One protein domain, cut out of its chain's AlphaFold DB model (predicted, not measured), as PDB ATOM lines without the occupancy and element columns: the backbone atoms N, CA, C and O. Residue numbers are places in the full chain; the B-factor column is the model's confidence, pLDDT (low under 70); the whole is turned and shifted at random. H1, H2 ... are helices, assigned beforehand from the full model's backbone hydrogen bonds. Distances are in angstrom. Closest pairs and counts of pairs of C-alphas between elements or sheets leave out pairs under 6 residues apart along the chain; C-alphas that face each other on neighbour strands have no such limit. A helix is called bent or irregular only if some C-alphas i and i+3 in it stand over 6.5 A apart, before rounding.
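This is residues 753 to 854 and 888 to 903 of the 1253 residues of an uncharacterized protein of Trypanosoma theileri (UniProt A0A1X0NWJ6). A long helix, H4, makes the longest axis and is crossed at a slant by H1 and H5, which follow one another almost in one line, 8 degrees between them, and meet where residues 759 to 762 of H1 touch residues 897 to 901 of H5. A helical hairpin, H2 and H3, packs by H3 on H4 and H5; residues 848 to 854 of H4 stick out. The printed part has 118 residues with five named helices, H1 to H5 in chain order, and no named strand: the class is all helix. It is compact, with a radius of gyration of the C-alphas of 15.2 A and spans of 49 by 36 by 30 A.

H4, residues 825 to 854, is 43.6 A long and begins at C-alpha 825 (-67.070, 180.680, -12.960). H1 is residues 759 to 773, 20.8 A; H5, residues 888 to 903, 23.1 A, ends at C-alpha 903 (-53.994, 174.565, -23.240). H3, residues 802 to 818, is 25.0 A long. H2, residues 780 to 792, 19.3 A, is only just irregular: C-alphas 782 and 785 are 6.7 A apart.

H1, H4 and H5 form an up-and-down bundle, each running against the one before. H4 touches H1 with residues 825 to 836 alone, closest C-alphas Val 829 and Ala 763, 5.1 A, at a steep tilt of 42 degrees. H4 touches H5 with residues 836 to 844 alone, closest C-alphas Ala 840 and Gly 896, 5.1 A. H3 touches H5, closest C-alphas Ala 804 and Ala 899, 4.5 A. H2 and H3 form a hairpin, closest C-alphas Ala 780 and Leu 815, 5.4 A. Every O i to N i+4 pair is within hydrogen-bond range in H1 and H4, but 5 of 9 in H2, 11 of 13 in H3 and 11 of 12 in H5.

The farthest C-alphas, Gly 775 and Gly 854, are 50.4 A apart. Residues 855 to 887 are not printed; C-alphas 854 and 888 are 16.3 A apart across the cut. Of the links printed whole, H1 to H2, H2 to H3 and H3 to H4 are short. Mean pLDDT of the printed part is 72.2, with 44 residues under 70, among them 791 to 802 and 888 to 896.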
ATOM      1  N   GLY A 753     -67.482 161.204 -32.094       32.91
ATOM      2  CA  GLY A 753     -68.851 161.728 -32.291       32.91
ATOM      3  C   GLY A 753     -69.249 163.132 -31.805       32.91
ATOM      4  O   GLY A 753     -70.215 163.675 -32.333       32.91
ATOM      5  N   SER A 754     -68.559 163.733 -30.838       36.19
ATOM      6  CA  SER A 754     -68.818 165.097 -30.373       36.19
ATOM      7  C   SER A 754     -68.281 166.122 -31.369       36.19
ATOM      8  O   SER A 754     -67.265 165.888 -32.030       36.19
ATOM      9  N   ALA A 755     -68.921 167.292 -31.418       40.75
ATOM     10  CA  ALA A 755     -68.324 168.480 -32.017       40.75
ATOM     11  C   ALA A 755     -66.951 168.769 -31.381       40.75
ATOM     12  O   ALA A 755     -66.725 168.448 -30.206       40.75
ATOM     13  N   VAL A 756     -66.055 169.384 -32.160       50.84
ATOM     14  CA  VAL A 756     -64.772 169.899 -31.658       50.84
ATOM     15  C   VAL A 756     -65.072 170.835 -30.480       50.84
ATOM     16  O   VAL A 756     -65.916 171.722 -30.634       50.84
ATOM     17  N   PRO A 757     -64.460 170.635 -29.296       61.00
ATOM     18  CA  PRO A 757     -64.750 171.471 -28.141       61.00
ATOM     19  C   PRO A 757     -64.241 172.888 -28.402       61.00
ATOM     20  O   PRO A 757     -63.039 173.118 -28.410       61.00
ATOM     21  N   THR A 758     -65.162 173.832 -28.603       80.19
ATOM     22  CA  THR A 758     -64.842 175.266 -28.714       80.19
ATOM     23  C   THR A 758     -64.134 175.760 -27.456       80.19
ATOM     24  O   THR A 758     -64.329 175.176 -26.379       80.19
ATOM     25  N   VAL A 759     -63.407 176.884 -27.522       81.25
ATOM     26  CA  VAL A 759     -62.782 177.470 -26.313       81.25
ATOM     27  C   VAL A 759     -63.809 177.682 -25.205       81.25
ATOM     28  O   VAL A 759     -63.530 177.388 -24.049       81.25
ATOM     29  N   THR A 760     -65.035 178.099 -25.539       82.00
ATOM     30  CA  THR A 760     -66.111 178.258 -24.544       82.00
ATOM     31  C   THR A 760     -66.458 176.929 -23.855       82.00
ATOM     32  O   THR A 760     -66.689 176.904 -22.649       82.00
ATOM     33  N   THR A 761     -66.448 175.808 -24.581       80.50
ATOM     34  CA  THR A 761     -66.720 174.470 -24.024       80.50
ATOM     35  C   THR A 761     -65.566 173.979 -23.148       80.50
ATOM     36  O   THR A 761     -65.798 173.497 -22.037       80.50
ATOM     37  N   ALA A 762     -64.322 174.156 -23.605       80.50
ATOM     38  CA  ALA A 762     -63.131 173.841 -22.821       80.50
ATOM     39  C   ALA A 762     -63.064 174.687 -21.536       80.50
ATOM     40  O   ALA A 762     -62.857 174.147 -20.450       80.50
ATOM     41  N   ALA A 763     -63.337 175.991 -21.638       84.56
ATOM     42  CA  ALA A 763     -63.360 176.931 -20.522       84.56
ATOM     43  C   ALA A 763     -64.463 176.611 -19.506       84.56
ATOM     44  O   ALA A 763     -64.213 176.675 -18.306       84.56
ATOM     45  N   MET A 764     -65.665 176.220 -19.955       81.25
ATOM     46  CA  MET A 764     -66.729 175.758 -19.052       81.25
ATOM     47  C   MET A 764     -66.331 174.477 -18.313       81.25
ATOM     48  O   MET A 764     -66.584 174.378 -17.114       81.25
ATOM     49  N   SER A 765     -65.670 173.523 -18.984       77.69
ATOM     50  CA  SER A 765     -65.125 172.344 -18.301       77.69
ATOM     51  C   SER A 765     -64.061 172.752 -17.282       77.69
ATOM     52  O   SER A 765     -64.153 172.339 -16.134       77.69
ATOM     53  N   PHE A 766     -63.087 173.585 -17.659       83.56
ATOM     54  CA  PHE A 766     -62.034 174.053 -16.755       83.56
ATOM     55  C   PHE A 766     -62.602 174.776 -15.525       83.56
ATOM     56  O   PHE A 766     -62.256 174.430 -14.399       83.56
ATOM     57  N   ALA A 767     -63.532 175.714 -15.717       81.69
ATOM     58  CA  ALA A 767     -64.164 176.450 -14.627       81.69
ATOM     59  C   ALA A 767     -65.002 175.551 -13.698       81.69
ATOM     60  O   ALA A 767     -65.098 175.843 -12.505       81.69
ATOM     61  N   ALA A 768     -65.567 174.448 -14.204       75.00
ATOM     62  CA  ALA A 768     -66.228 173.446 -13.371       75.00
ATOM     63  C   ALA A 768     -65.225 172.674 -12.492       75.00
ATOM     64  O   ALA A 768     -65.446 172.563 -11.289       75.00
ATOM     65  N   GLU A 769     -64.100 172.211 -13.050       74.75
ATOM     66  CA  GLU A 769     -63.055 171.511 -12.279       74.75
ATOM     67  C   GLU A 769     -62.394 172.438 -11.241       74.75
ATOM     68  O   GLU A 769     -62.229 172.066 -10.080       74.75
ATOM     69  N   VAL A 770     -62.091 173.687 -11.613       74.69
ATOM     70  CA  VAL A 770     -61.617 174.727 -10.680       74.69
ATOM     71  C   VAL A 770     -62.657 174.993  -9.584       74.69
ATOM     72  O   VAL A 770     -62.298 175.126  -8.415       74.69
ATOM     73  N   GLY A 771     -63.950 174.982  -9.923       64.19
ATOM     74  CA  GLY A 771     -65.050 175.047  -8.958       64.19
ATOM     75  C   GLY A 771     -65.081 173.874  -7.968       64.19
ATOM     76  O   GLY A 771     -65.465 174.071  -6.819       64.19
ATOM     77  N   VAL A 772     -64.613 172.681  -8.351       61.25
ATOM     78  CA  VAL A 772     -64.454 171.529  -7.439       61.25
ATOM     79  C   VAL A 772     -63.209 171.673  -6.548       61.25
ATOM     80  O   VAL A 772     -63.248 171.322  -5.367       61.25
ATOM     81  N   VAL A 773     -62.102 172.220  -7.065       57.97
ATOM     82  CA  VAL A 773     -60.851 172.375  -6.290       57.97
ATOM     83  C   VAL A 773     -60.875 173.581  -5.341       57.97
ATOM     84  O   VAL A 773     -60.294 173.517  -4.252       57.97
ATOM     85  N   VAL A 774     -61.531 174.677  -5.724       64.19
ATOM     86  CA  VAL A 774     -61.488 175.965  -5.003       64.19
ATOM     87  C   VAL A 774     -62.868 176.375  -4.467       64.19
ATOM     88  O   VAL A 774     -62.966 176.943  -3.380       64.19
ATOM     89  N   GLY A 775     -63.951 176.010  -5.157       58.38
ATOM     90  CA  GLY A 775     -65.329 176.401  -4.829       58.38
ATOM     91  C   GLY A 775     -65.862 177.528  -5.721       58.38
ATOM     92  O   GLY A 775     -65.117 178.165  -6.462       58.38
ATOM     93  N   ASP A 776     -67.159 177.829  -5.597       61.44
ATOM     94  CA  ASP A 776     -67.897 178.817  -6.417       61.44
ATOM     95  C   ASP A 776     -67.405 180.286  -6.285       61.44
ATOM     96  O   ASP A 776     -68.012 181.208  -6.835       61.44
ATOM     97  N   ARG A 777     -66.344 180.528  -5.502       62.94
ATOM     98  CA  ARG A 777     -65.802 181.843  -5.118       62.94
ATOM     99  C   ARG A 777     -64.265 181.898  -5.177       62.94
ATOM    100  O   ARG A 777     -63.643 182.548  -4.340       62.94
ATOM    101  N   ALA A 778     -63.657 181.217  -6.148       70.94
ATOM    102  CA  ALA A 778     -62.214 181.280  -6.389       70.94
ATOM    103  C   ALA A 778     -61.712 182.729  -6.559       70.94
ATOM    104  O   ALA A 778     -62.381 183.555  -7.185       70.94
ATOM    105  N   LEU A 779     -60.529 183.047  -6.029       79.06
ATOM    106  CA  LEU A 779     -59.815 184.289  -6.340       79.06
ATOM    107  C   LEU A 779     -58.825 184.054  -7.488       79.06
ATOM    108  O   LEU A 779     -58.371 182.931  -7.697       79.06
ATOM    109  N   ALA A 780     -58.426 185.103  -8.209       78.25
ATOM    110  CA  ALA A 780     -57.489 184.988  -9.336       78.25
ATOM    111  C   ALA A 780     -56.182 184.253  -8.971       78.25
ATOM    112  O   ALA A 780     -55.750 183.363  -9.702       78.25
ATOM    113  N   ARG A 781     -55.599 184.554  -7.801       76.62
ATOM    114  CA  ARG A 781     -54.410 183.867  -7.256       76.62
ATOM    115  C   ARG A 781     -54.627 182.373  -6.966       76.62
ATOM    116  O   ARG A 781     -53.653 181.647  -6.838       76.62
ATOM    117  N   ASP A 782     -55.876 181.944  -6.772       74.19
ATOM    118  CA  ASP A 782     -56.232 180.555  -6.469       74.19
ATOM    119  C   ASP A 782     -56.442 179.759  -7.779       74.19
ATOM    120  O   ASP A 782     -56.401 178.532  -7.770       74.19
ATOM    121  N   VAL A 783     -56.644 180.459  -8.908       79.81
ATOM    122  CA  VAL A 783     -56.724 179.898 -10.272       79.81
ATOM    123  C   VAL A 783     -55.358 179.902 -10.977       79.81
ATOM    124  O   VAL A 783     -55.084 179.033 -11.803       79.81
ATOM    125  N   LEU A 784     -54.486 180.854 -10.637       81.81
ATOM    126  CA  LEU A 784     -53.133 180.987 -11.188       81.81
ATOM    127  C   LEU A 784     -52.313 179.667 -11.190       81.81
ATOM    128  O   LEU A 784     -51.763 179.346 -12.248       81.81
ATOM    129  N   PRO A 785     -52.292 178.841 -10.116       80.00
ATOM    130  CA  PRO A 785     -51.438 177.655 -10.064       80.00
ATOM    131  C   PRO A 785     -51.777 176.592 -11.113       80.00
ATOM    132  O   PRO A 785     -50.876 175.914 -11.585       80.00
ATOM    133  N   PHE A 786     -53.039 176.471 -11.551       79.56
ATOM    134  CA  PHE A 786     -53.405 175.503 -12.599       79.56
ATOM    135  C   PHE A 786     -52.735 175.814 -13.946       79.56
ATOM    136  O   PHE A 786     -52.535 174.907 -14.751       79.56
ATOM    137  N   PHE A 787     -52.388 177.082 -14.195       81.94
ATOM    138  CA  PHE A 787     -51.659 177.511 -15.389       81.94
ATOM    139  C   PHE A 787     -50.137 177.484 -15.181       81.94
ATOM    140  O   PHE A 787     -49.416 177.118 -16.106       81.94
ATOM    141  N   GLU A 788     -49.647 177.785 -13.976       80.38
ATOM    142  CA  GLU A 788     -48.222 177.663 -13.621       80.38
ATOM    143  C   GLU A 788     -47.756 176.193 -13.627       80.38
ATOM    144  O   GLU A 788     -46.805 175.858 -14.336       80.38
ATOM    145  N   ASP A 789     -48.490 175.286 -12.968       73.25
ATOM    146  CA  ASP A 789     -48.250 173.833 -13.007       73.25
ATOM    147  C   ASP A 789     -48.290 173.297 -14.452       73.25
ATOM    148  O   ASP A 789     -47.539 172.389 -14.815       73.25
ATOM    149  N   CYS A 790     -49.134 173.885 -15.309       72.12
ATOM    150  CA  CYS A 790     -49.210 173.560 -16.734       72.12
ATOM    151  C   CYS A 790     -47.979 173.988 -17.547       72.12
ATOM    152  O   CYS A 790     -47.812 173.472 -18.652       72.12
ATOM    153  N   LEU A 791     -47.130 174.897 -17.054       68.62
ATOM    154  CA  LEU A 791     -45.838 175.227 -17.670       68.62
ATOM    155  C   LEU A 791     -44.736 174.266 -17.205       68.62
ATOM    156  O   LEU A 791     -43.924 173.840 -18.028       68.62
ATOM    157  N   ASP A 792     -44.733 173.864 -15.932       59.28
ATOM    158  CA  ASP A 792     -43.729 172.929 -15.407       59.28
ATOM    159  C   ASP A 792     -43.957 171.483 -15.892       59.28
ATOM    160  O   ASP A 792     -42.995 170.799 -16.254       59.28
ATOM    161  N   PHE A 793     -45.212 171.037 -16.047       53.12
ATOM    162  CA  PHE A 793     -45.534 169.722 -16.637       53.12
ATOM    163  C   PHE A 793     -45.058 169.550 -18.097       53.12
ATOM    164  O   PHE A 793     -45.007 168.424 -18.593       53.12
ATOM    165  N   GLN A 794     -44.703 170.635 -18.804       52.69
ATOM    166  CA  GLN A 794     -44.259 170.595 -20.209       52.69
ATOM    167  C   GLN A 794     -42.798 170.158 -20.408       52.69
ATOM    168  O   GLN A 794     -42.355 170.086 -21.554       52.69
ATOM    169  N   ARG A 795     -42.027 169.898 -19.340       46.69
ATOM    170  CA  ARG A 795     -40.625 169.455 -19.477       46.69
ATOM    171  C   ARG A 795     -40.468 167.950 -19.702       46.69
ATOM    172  O   ARG A 795     -39.597 167.557 -20.472       46.69
ATOM    173  N   ASP A 796     -41.326 167.138 -19.085       39.56
ATOM    174  CA  ASP A 796     -41.145 165.677 -19.006       39.56
ATOM    175  C   ASP A 796     -42.169 164.864 -19.829       39.56
ATOM    176  O   ASP A 796     -42.074 163.638 -19.910       39.56
ATOM    177  N   VAL A 797     -43.157 165.521 -20.451       41.25
ATOM    178  CA  VAL A 797     -44.201 164.887 -21.280       41.25
ATOM    179  C   VAL A 797     -44.348 165.645 -22.604       41.25
ATOM    180  O   VAL A 797     -44.157 166.856 -22.641       41.25
ATOM    181  N   ALA A 798     -44.666 164.904 -23.675       44.97
ATOM    182  CA  ALA A 798     -44.678 165.301 -25.091       44.97
ATOM    183  C   ALA A 798     -44.886 166.811 -25.383       44.97
ATOM    184  O   ALA A 798     -45.849 167.408 -24.878       44.97
ATOM    185  N   PRO A 799     -44.023 167.412 -26.234       50.88
ATOM    186  CA  PRO A 799     -43.939 168.858 -26.403       50.88
ATOM    187  C   PRO A 799     -45.283 169.467 -26.810       50.88
ATOM    188  O   PRO A 799     -45.921 169.038 -27.767       50.88
ATOM    189  N   CYS A 800     -45.697 170.482 -26.055       56.19
ATOM    190  CA  CYS A 800     -46.821 171.345 -26.401       56.19
ATOM    191  C   CYS A 800     -46.450 172.210 -27.618       56.19
ATOM    192  O   CYS A 800     -45.295 172.634 -27.717       56.19
ATOM    193  N   GLY A 801     -47.410 172.504 -28.500       62.66
ATOM    194  CA  GLY A 801     -47.216 173.509 -29.550       62.66
ATOM    195  C   GLY A 801     -46.969 174.895 -28.946       62.66
ATOM    196  O   GLY A 801     -47.525 175.221 -27.894       62.66
ATOM    197  N   ASP A 802     -46.130 175.713 -29.584       69.75
ATOM    198  CA  ASP A 802     -45.672 176.974 -28.983       69.75
ATOM    199  C   ASP A 802     -46.809 177.978 -28.732       69.75
ATOM    200  O   ASP A 802     -46.873 178.537 -27.638       69.75
ATOM    201  N   GLY A 803     -47.795 178.097 -29.631       72.50
ATOM    202  CA  GLY A 803     -48.989 178.929 -29.398       72.50
ATOM    203  C   GLY A 803     -49.790 178.520 -28.150       72.50
ATOM    204  O   GLY A 803     -50.270 179.370 -27.402       72.50
ATOM    205  N   ALA A 804     -49.852 177.220 -27.827       74.88
ATOM    206  CA  ALA A 804     -50.502 176.736 -26.606       74.88
ATOM    207  C   ALA A 804     -49.677 177.058 -25.343       74.88
ATOM    208  O   ALA A 804     -50.238 177.272 -24.269       74.88
ATOM    209  N   ARG A 805     -48.344 177.137 -25.453       77.81
ATOM    210  CA  ARG A 805     -47.460 177.608 -24.373       77.81
ATOM    211  C   ARG A 805     -47.585 179.118 -24.161       77.81
ATOM    212  O   ARG A 805     -47.616 179.561 -23.012       77.81
ATOM    213  N   ASP A 806     -47.678 179.893 -25.236       79.62
ATOM    214  CA  ASP A 806     -47.828 181.346 -25.164       79.62
ATOM    215  C   ASP A 806     -49.218 181.763 -24.668       79.62
ATOM    216  O   ASP A 806     -49.303 182.634 -23.803       79.62
ATOM    217  N   PHE A 807     -50.285 181.047 -25.037       84.81
ATOM    218  CA  PHE A 807     -51.599 181.209 -24.406       84.81
ATOM    219  C   PHE A 807     -51.539 181.037 -22.873       84.81
ATOM    220  O   PHE A 807     -52.065 181.869 -22.129       84.81
ATOM    221  N   VAL A 808     -50.853 179.999 -22.372       83.38
ATOM    222  CA  VAL A 808     -50.690 179.785 -20.919       83.38
ATOM    223  C   VAL A 808     -49.879 180.916 -20.273       83.38
ATOM    224  O   VAL A 808     -50.236 181.371 -19.187       83.38
ATOM    225  N   ARG A 809     -48.835 181.429 -20.941       83.31
ATOM    226  CA  ARG A 809     -48.073 182.602 -20.467       83.31
ATOM    227  C   ARG A 809     -48.951 183.851 -20.356       83.31
ATOM    228  O   ARG A 809     -48.877 184.536 -19.338       83.31
ATOM    229  N   VAL A 810     -49.804 184.128 -21.345       85.38
ATOM    230  CA  VAL A 810     -50.744 185.262 -21.297       85.38
ATOM    231  C   VAL A 810     -51.758 185.078 -20.161       85.38
ATOM    232  O   VAL A 810     -51.959 186.006 -19.379       85.38
ATOM    233  N   MET A 811     -52.317 183.877 -19.972       86.62
ATOM    234  CA  MET A 811     -53.203 183.581 -18.833       86.62
ATOM    235  C   MET A 811     -52.525 183.812 -17.470       86.62
ATOM    236  O   MET A 811     -53.133 184.413 -16.584       86.62
ATOM    237  N   VAL A 812     -51.261 183.402 -17.302       85.56
ATOM    238  CA  VAL A 812     -50.462 183.670 -16.087       85.56
ATOM    239  C   VAL A 812     -50.262 185.178 -15.876       85.56
ATOM    240  O   VAL A 812     -50.513 185.683 -14.779       85.56
ATOM    241  N   LEU A 813     -49.889 185.917 -16.927       84.88
ATOM    242  CA  LEU A 813     -49.690 187.372 -16.879       84.88
ATOM    243  C   LEU A 813     -50.981 188.155 -16.582       84.88
ATOM    244  O   LEU A 813     -50.911 189.209 -15.952       84.88
ATOM    245  N   LEU A 814     -52.148 187.648 -16.992       85.06
ATOM    246  CA  LEU A 814     -53.452 188.252 -16.697       85.06
ATOM    247  C   LEU A 814     -53.962 187.910 -15.287       85.06
ATOM    248  O   LEU A 814     -54.548 188.767 -14.626       85.06
ATOM    249  N   LEU A 815     -53.737 186.687 -14.794       83.69
ATOM    250  CA  LEU A 815     -54.211 186.251 -13.473       83.69
ATOM    251  C   LEU A 815     -53.352 186.782 -12.312       83.69
ATOM    252  O   LEU A 815     -53.902 187.168 -11.276       83.69
ATOM    253  N   ALA A 816     -52.028 186.860 -12.479       82.56
ATOM    254  CA  ALA A 816     -51.103 187.320 -11.440       82.56
ATOM    255  C   ALA A 816     -51.433 188.717 -10.849       82.56
ATOM    256  O   ALA A 816     -51.528 188.820  -9.621       82.56
ATOM    257  N   PRO A 817     -51.676 189.789 -11.639       79.69
ATOM    258  CA  PRO A 817     -52.020 191.107 -11.098       79.69
ATOM    259  C   PRO A 817     -53.442 191.182 -10.520       79.69
ATOM    260  O   PRO A 817     -53.728 192.077  -9.724       79.69
ATOM    261  N   LEU A 818     -54.342 190.262 -10.888       77.50
ATOM    262  CA  LEU A 818     -55.708 190.228 -10.359       77.50
ATOM    263  C   LEU A 818     -55.764 189.673  -8.927       77.50
ATOM    264  O   LEU A 818     -56.655 190.063  -8.171       77.50
ATOM    265  N   GLY A 819     -54.813 188.820  -8.531       66.00
ATOM    266  CA  GLY A 819     -54.512 188.464  -7.140       66.00
ATOM    267  C   GLY A 819     -55.725 188.125  -6.257       66.00
ATOM    268  O   GLY A 819     -56.219 187.000  -6.249       66.00
ATOM    269  N   GLY A 820     -56.170 189.103  -5.458       71.00
ATOM    270  CA  GLY A 820     -57.295 188.980  -4.522       71.00
ATOM    271  C   GLY A 820     -58.692 189.239  -5.107       71.00
ATOM    272  O   GLY A 820     -59.658 189.246  -4.346       71.00
ATOM    273  N   ARG A 821     -58.829 189.480  -6.418       80.25
ATOM    274  CA  ARG A 821     -60.131 189.609  -7.092       80.25
ATOM    275  C   ARG A 821     -60.834 188.252  -7.151       80.25
ATOM    276  O   ARG A 821     -60.235 187.264  -7.565       80.25
ATOM    277  N   LEU A 822     -62.122 188.245  -6.811       78.56
ATOM    278  CA  LEU A 822     -63.038 187.125  -7.033       78.56
ATOM    279  C   LEU A 822     -63.222 186.867  -8.540       78.56
ATOM    280  O   LEU A 822     -63.587 187.789  -9.266       78.56
ATOM    281  N   LEU A 823     -63.036 185.624  -8.986       81.62
ATOM    282  CA  LEU A 823     -63.455 185.141 -10.304       81.62
ATOM    283  C   LEU A 823     -64.613 184.143 -10.132       81.62
ATOM    284  O   LEU A 823     -64.383 182.953  -9.909       81.62
ATOM    285  N   PRO A 824     -65.875 184.592 -10.265       82.62
ATOM    286  CA  PRO A 824     -66.996 183.694 -10.516       82.62
ATOM    287  C   PRO A 824     -66.725 182.799 -11.740       82.62
ATOM    288  O   PRO A 824     -66.093 183.266 -12.693       82.62
ATOM    289  N   PRO A 825     -67.273 181.569 -11.810       79.81
ATOM    290  CA  PRO A 825     -67.070 180.680 -12.960       79.81
ATOM    291  C   PRO A 825     -67.405 181.321 -14.317       79.81
ATOM    292  O   PRO A 825     -66.714 181.075 -15.299       79.81
ATOM    293  N   ALA A 826     -68.408 182.206 -14.373       84.06
ATOM    294  CA  ALA A 826     -68.756 182.951 -15.584       84.06
ATOM    295  C   ALA A 826     -67.695 183.995 -15.999       84.06
ATOM    296  O   ALA A 826     -67.464 184.177 -17.193       84.06
ATOM    297  N   GLU A 827     -67.027 184.651 -15.043       85.81
ATOM    298  CA  GLU A 827     -65.914 185.570 -15.333       85.81
ATOM    299  C   GLU A 827     -64.648 184.805 -15.732       85.81
ATOM    300  O   GLU A 827     -63.915 185.270 -16.599       85.81
ATOM    301  N   LEU A 828     -64.417 183.611 -15.174       85.19
ATOM    302  CA  LEU A 828     -63.322 182.737 -15.601       85.19
ATOM    303  C   LEU A 828     -63.535 182.211 -17.033       85.19
ATOM    304  O   LEU A 828     -62.610 182.247 -17.840       85.19
ATOM    305  N   VAL A 829     -64.758 181.787 -17.375       87.94
ATOM    306  CA  VAL A 829     -65.120 181.383 -18.749       87.94
ATOM    307  C   VAL A 829     -64.983 182.545 -19.733       87.94
ATOM    308  O   VAL A 829     -64.512 182.332 -20.849       87.94
ATOM    309  N   ALA A 830     -65.356 183.765 -19.328       87.25
ATOM    310  CA  ALA A 830     -65.129 184.959 -20.135       87.25
ATOM    311  C   ALA A 830     -63.630 185.222 -20.328       87.25
ATOM    312  O   ALA A 830     -63.169 185.204 -21.460       87.25
ATOM    313  N   LEU A 831     -62.849 185.343 -19.247       88.06
ATOM    314  CA  LEU A 831     -61.409 185.619 -19.308       88.06
ATOM    315  C   LEU A 831     -60.661 184.641 -20.226       88.06
ATOM    316  O   LEU A 831     -59.877 185.075 -21.065       88.06
ATOM    317  N   VAL A 832     -60.923 183.337 -20.107       86.81
ATOM    318  CA  VAL A 832     -60.274 182.301 -20.929       86.81
ATOM    319  C   VAL A 832     -60.635 182.438 -22.415       86.81
ATOM    320  O   VAL A 832     -59.756 182.353 -23.271       86.81
ATOM    321  N   ARG A 833     -61.912 182.683 -22.735       88.56
ATOM    322  CA  ARG A 833     -62.386 182.889 -24.114       88.56
ATOM    323  C   ARG A 833     -61.842 184.175 -24.724       88.56
ATOM    324  O   ARG A 833     -61.371 184.170 -25.856       88.56
ATOM    325  N   ASP A 834     -61.915 185.264 -23.975       86.62
ATOM    326  CA  ASP A 834     -61.556 186.592 -24.450       86.62
ATOM    327  C   ASP A 834     -60.020 186.677 -24.639       86.62
ATOM    328  O   ASP A 834     -59.546 187.268 -25.606       86.62
ATOM    329  N   THR A 835     -59.239 185.960 -23.814       85.25
ATOM    330  CA  THR A 835     -57.787 185.756 -24.007       85.25
ATOM    331  C   THR A 835     -57.469 184.915 -25.249       85.25
ATOM    332  O   THR A 835     -56.500 185.203 -25.945       85.25
ATOM    333  N   ALA A 836     -58.277 183.898 -25.573       83.62
ATOM    334  CA  ALA A 836     -58.063 183.087 -26.776       83.62
ATOM    335  C   ALA A 836     -58.325 183.886 -28.062       83.62
ATOM    336  O   ALA A 836     -57.565 183.777 -29.020       83.62
ATOM    337  N   ALA A 837     -59.355 184.739 -28.057       82.38
ATOM    338  CA  ALA A 837     -59.630 185.660 -29.159       82.38
ATOM    339  C   ALA A 837     -58.495 186.686 -29.357       82.38
ATOM    340  O   ALA A 837     -58.146 187.001 -30.492       82.38
ATOM    341  N   LEU A 838     -57.882 187.170 -28.268       80.50
ATOM    342  CA  LEU A 838     -56.701 188.041 -28.333       80.50
ATOM    343  C   LEU A 838     -55.463 187.310 -28.877       80.50
ATOM    344  O   LEU A 838     -54.763 187.865 -29.718       80.50
ATOM    345  N   ALA A 839     -55.219 186.062 -28.464       76.31
ATOM    346  CA  ALA A 839     -54.100 185.265 -28.972       76.31
ATOM    347  C   ALA A 839     -54.204 185.020 -30.491       76.31
ATOM    348  O   ALA A 839     -53.236 185.245 -31.216       76.31
ATOM    349  N   ALA A 840     -55.395 184.654 -30.983       75.88
ATOM    350  CA  ALA A 840     -55.648 184.483 -32.417       75.88
ATOM    351  C   ALA A 840     -55.504 185.800 -33.214       75.88
ATOM    352  O   ALA A 840     -55.066 185.786 -34.364       75.88
ATOM    353  N   ALA A 841     -55.830 186.949 -32.608       77.12
ATOM    354  CA  ALA A 841     -55.611 188.260 -33.222       77.12
ATOM    355  C   ALA A 841     -54.115 188.628 -33.302       77.12
ATOM    356  O   ALA A 841     -53.660 189.089 -34.348       77.12
ATOM    357  N   GLU A 842     -53.336 188.373 -32.245       71.81
ATOM    358  CA  GLU A 842     -51.886 188.611 -32.243       71.81
ATOM    359  C   GLU A 842     -51.128 187.720 -33.243       71.81
ATOM    360  O   GLU A 842     -50.162 188.176 -33.855       71.81
ATOM    361  N   GLU A 843     -51.528 186.454 -33.423       68.56
ATOM    362  CA  GLU A 843     -50.927 185.586 -34.452       68.56
ATOM    363  C   GLU A 843     -51.228 186.084 -35.871       68.56
ATOM    364  O   GLU A 843     -50.375 185.955 -36.753       68.56
ATOM    365  N   LYS A 844     -52.396 186.704 -36.087       69.88
ATOM    366  CA  LYS A 844     -52.748 187.331 -37.365       69.88
ATOM    367  C   LYS A 844     -51.918 188.585 -37.641       69.88
ATOM    368  O   LYS A 844     -51.382 188.709 -38.735       69.88
ATOM    369  N   GLU A 845     -51.760 189.474 -36.659       72.75
ATOM    370  CA  GLU A 845     -50.962 190.706 -36.794       72.75
ATOM    371  C   GLU A 845     -49.489 190.386 -37.116       72.75
ATOM    372  O   GLU A 845     -48.971 190.822 -38.144       72.75
ATOM    373  N   LYS A 846     -48.859 189.494 -36.335       71.81
ATOM    374  CA  LYS A 846     -47.463 189.052 -36.546       71.81
ATOM    375  C   LYS A 846     -47.235 188.400 -37.915       71.81
ATOM    376  O   LYS A 846     -46.125 188.457 -38.445       71.81
ATOM    377  N   GLN A 847     -48.258 187.758 -38.482       62.78
ATOM    378  CA  GLN A 847     -48.179 187.163 -39.816       62.78
ATOM    379  C   GLN A 847     -48.509 188.145 -40.941       62.78
ATOM    380  O   GLN A 847     -47.934 187.996 -42.015       62.78
ATOM    381  N   GLU A 848     -49.360 189.157 -40.741       69.94
ATOM    382  CA  GLU A 848     -49.515 190.221 -41.741       69.94
ATOM    383  C   GLU A 848     -48.235 191.066 -41.854       69.94
ATOM    384  O   GLU A 848     -47.815 191.316 -42.983       69.94
ATOM    385  N   ASP A 849     -47.535 191.358 -40.750       68.12
ATOM    386  CA  ASP A 849     -46.201 191.990 -40.765       68.12
ATOM    387  C   ASP A 849     -45.174 191.154 -41.557       68.12
ATOM    388  O   ASP A 849     -44.588 191.625 -42.534       68.12
ATOM    389  N   ALA A 850     -45.018 189.863 -41.232       67.06
ATOM    390  CA  ALA A 850     -44.104 188.970 -41.958       67.06
ATOM    391  C   ALA A 850     -44.466 188.801 -43.456       67.06
ATOM    392  O   ALA A 850     -43.610 188.499 -44.291       67.06
ATOM    393  N   LYS A 851     -45.742 189.006 -43.810       63.59
ATOM    394  CA  LYS A 851     -46.290 188.936 -45.179       63.59
ATOM    395  C   LYS A 851     -46.254 190.300 -45.893       63.59
ATOM    396  O   LYS A 851     -46.565 190.346 -47.085       63.59
ATOM    397  N   VAL A 852     -45.850 191.375 -45.203       64.38
ATOM    398  CA  VAL A 852     -45.406 192.660 -45.774       64.38
ATOM    399  C   VAL A 852     -43.916 192.592 -46.112       64.38
ATOM    400  O   VAL A 852     -43.575 192.826 -47.271       64.38
ATOM    401  N   ASP A 853     -43.056 192.165 -45.180       55.84
ATOM    402  CA  ASP A 853     -41.614 191.987 -45.437       55.84
ATOM    403  C   ASP A 853     -41.378 191.037 -46.628       55.84
ATOM    404  O   ASP A 853     -40.743 191.393 -47.622       55.84
ATOM    405  N   GLY A 854     -42.013 189.856 -46.606       55.12
ATOM    406  CA  GLY A 854     -41.962 188.880 -47.703       55.12
ATOM    407  C   GLY A 854     -42.675 189.300 -49.001       55.12
ATOM    408  O   GLY A 854     -42.736 188.510 -49.948       55.12
ATOM    409  N   GLU A 888     -57.043 180.693 -46.164       65.75
ATOM    410  CA  GLU A 888     -55.776 180.621 -45.428       65.75
ATOM    411  C   GLU A 888     -55.972 181.270 -44.043       65.75
ATOM    412  O   GLU A 888     -55.794 180.598 -43.029       65.75
ATOM    413  N   GLU A 889     -56.553 182.476 -43.997       61.78
ATOM    414  CA  GLU A 889     -56.987 183.151 -42.762       61.78
ATOM    415  C   GLU A 889     -58.023 182.323 -41.972       61.78
ATOM    416  O   GLU A 889     -57.874 182.128 -40.766       61.78
ATOM    417  N   GLU A 890     -59.043 181.765 -42.642       64.31
ATOM    418  CA  GLU A 890     -60.073 180.911 -42.017       64.31
ATOM    419  C   GLU A 890     -59.512 179.560 -41.518       64.31
ATOM    420  O   GLU A 890     -60.205 178.812 -40.822       64.31
ATOM    421  N   LYS A 891     -58.270 179.210 -41.876       65.69
ATOM    422  CA  LYS A 891     -57.549 178.054 -41.330       65.69
ATOM    423  C   LYS A 891     -56.673 178.470 -40.146       65.69
ATOM    424  O   LYS A 891     -56.710 177.802 -39.119       65.69
ATOM    425  N   GLU A 892     -55.932 179.566 -40.277       61.16
ATOM    426  CA  GLU A 892     -55.029 180.097 -39.247       61.16
ATOM    427  C   GLU A 892     -55.789 180.469 -37.960       61.16
ATOM    428  O   GLU A 892     -55.380 180.063 -36.873       61.16
ATOM    429  N   GLU A 893     -56.969 181.095 -38.070       62.62
ATOM    430  CA  GLU A 893     -57.852 181.384 -36.923       62.62
ATOM    431  C   GLU A 893     -58.249 180.110 -36.144       62.62
ATOM    432  O   GLU A 893     -58.328 180.116 -34.914       62.62
ATOM    433  N   LYS A 894     -58.445 178.983 -36.847       64.50
ATOM    434  CA  LYS A 894     -58.788 177.690 -36.228       64.50
ATOM    435  C   LYS A 894     -57.587 176.983 -35.612       64.50
ATOM    436  O   LYS A 894     -57.768 176.259 -34.634       64.50
ATOM    437  N   ASP A 895     -56.390 177.164 -36.165       66.69
ATOM    438  CA  ASP A 895     -55.163 176.604 -35.596       66.69
ATOM    439  C   ASP A 895     -54.818 177.322 -34.268       66.69
ATOM    440  O   ASP A 895     -54.511 176.656 -33.275       66.69
ATOM    441  N   GLY A 896     -55.010 178.648 -34.202       68.25
ATOM    442  CA  GLY A 896     -54.913 179.439 -32.966       68.25
ATOM    443  C   GLY A 896     -56.000 179.104 -31.927       68.25
ATOM    444  O   GLY A 896     -55.686 178.882 -30.753       68.25
ATOM    445  N   GLU A 897     -57.277 178.967 -32.335       74.50
ATOM    446  CA  GLU A 897     -58.336 178.505 -31.415       74.50
ATOM    447  C   GLU A 897     -58.010 177.100 -30.866       74.50
ATOM    448  O   GLU A 897     -58.139 176.856 -29.663       74.50
ATOM    449  N   ALA A 898     -57.532 176.181 -31.711       75.94
ATOM    450  CA  ALA A 898     -57.170 174.826 -31.298       75.94
ATOM    451  C   ALA A 898     -56.033 174.800 -30.260       75.94
ATOM    452  O   ALA A 898     -56.096 174.009 -29.315       75.94
ATOM    453  N   ALA A 899     -55.036 175.683 -30.381       77.38
ATOM    454  CA  ALA A 899     -53.957 175.818 -29.402       77.38
ATOM    455  C   ALA A 899     -54.475 176.280 -28.023       77.38
ATOM    456  O   ALA A 899     -54.097 175.715 -26.990       77.38
ATOM    457  N   ALA A 900     -55.398 177.248 -27.994       79.06
ATOM    458  CA  ALA A 900     -56.056 177.680 -26.760       79.06
ATOM    459  C   ALA A 900     -56.942 176.572 -26.155       79.06
ATOM    460  O   ALA A 900     -56.898 176.331 -24.947       79.06
ATOM    461  N   VAL A 901     -57.699 175.839 -26.982       81.00
ATOM    462  CA  VAL A 901     -58.481 174.665 -26.550       81.00
ATOM    463  C   VAL A 901     -57.583 173.606 -25.910       81.00
ATOM    464  O   VAL A 901     -57.916 173.099 -24.837       81.00
ATOM    465  N   GLU A 902     -56.436 173.285 -26.516       79.62
ATOM    466  CA  GLU A 902     -55.502 172.304 -25.959       79.62
ATOM    467  C   GLU A 902     -54.957 172.750 -24.596       79.62
ATOM    468  O   GLU A 902     -54.996 171.980 -23.632       79.62
ATOM    469  N   ALA A 903     -54.505 174.002 -24.485       79.00
ATOM    470  CA  ALA A 903     -53.994 174.565 -23.240       79.00
ATOM    471  C   ALA A 903     -55.031 174.523 -22.101       79.00
ATOM    472  O   ALA A 903     -54.724 174.090 -20.988       79.00
TER     473      ALA A 903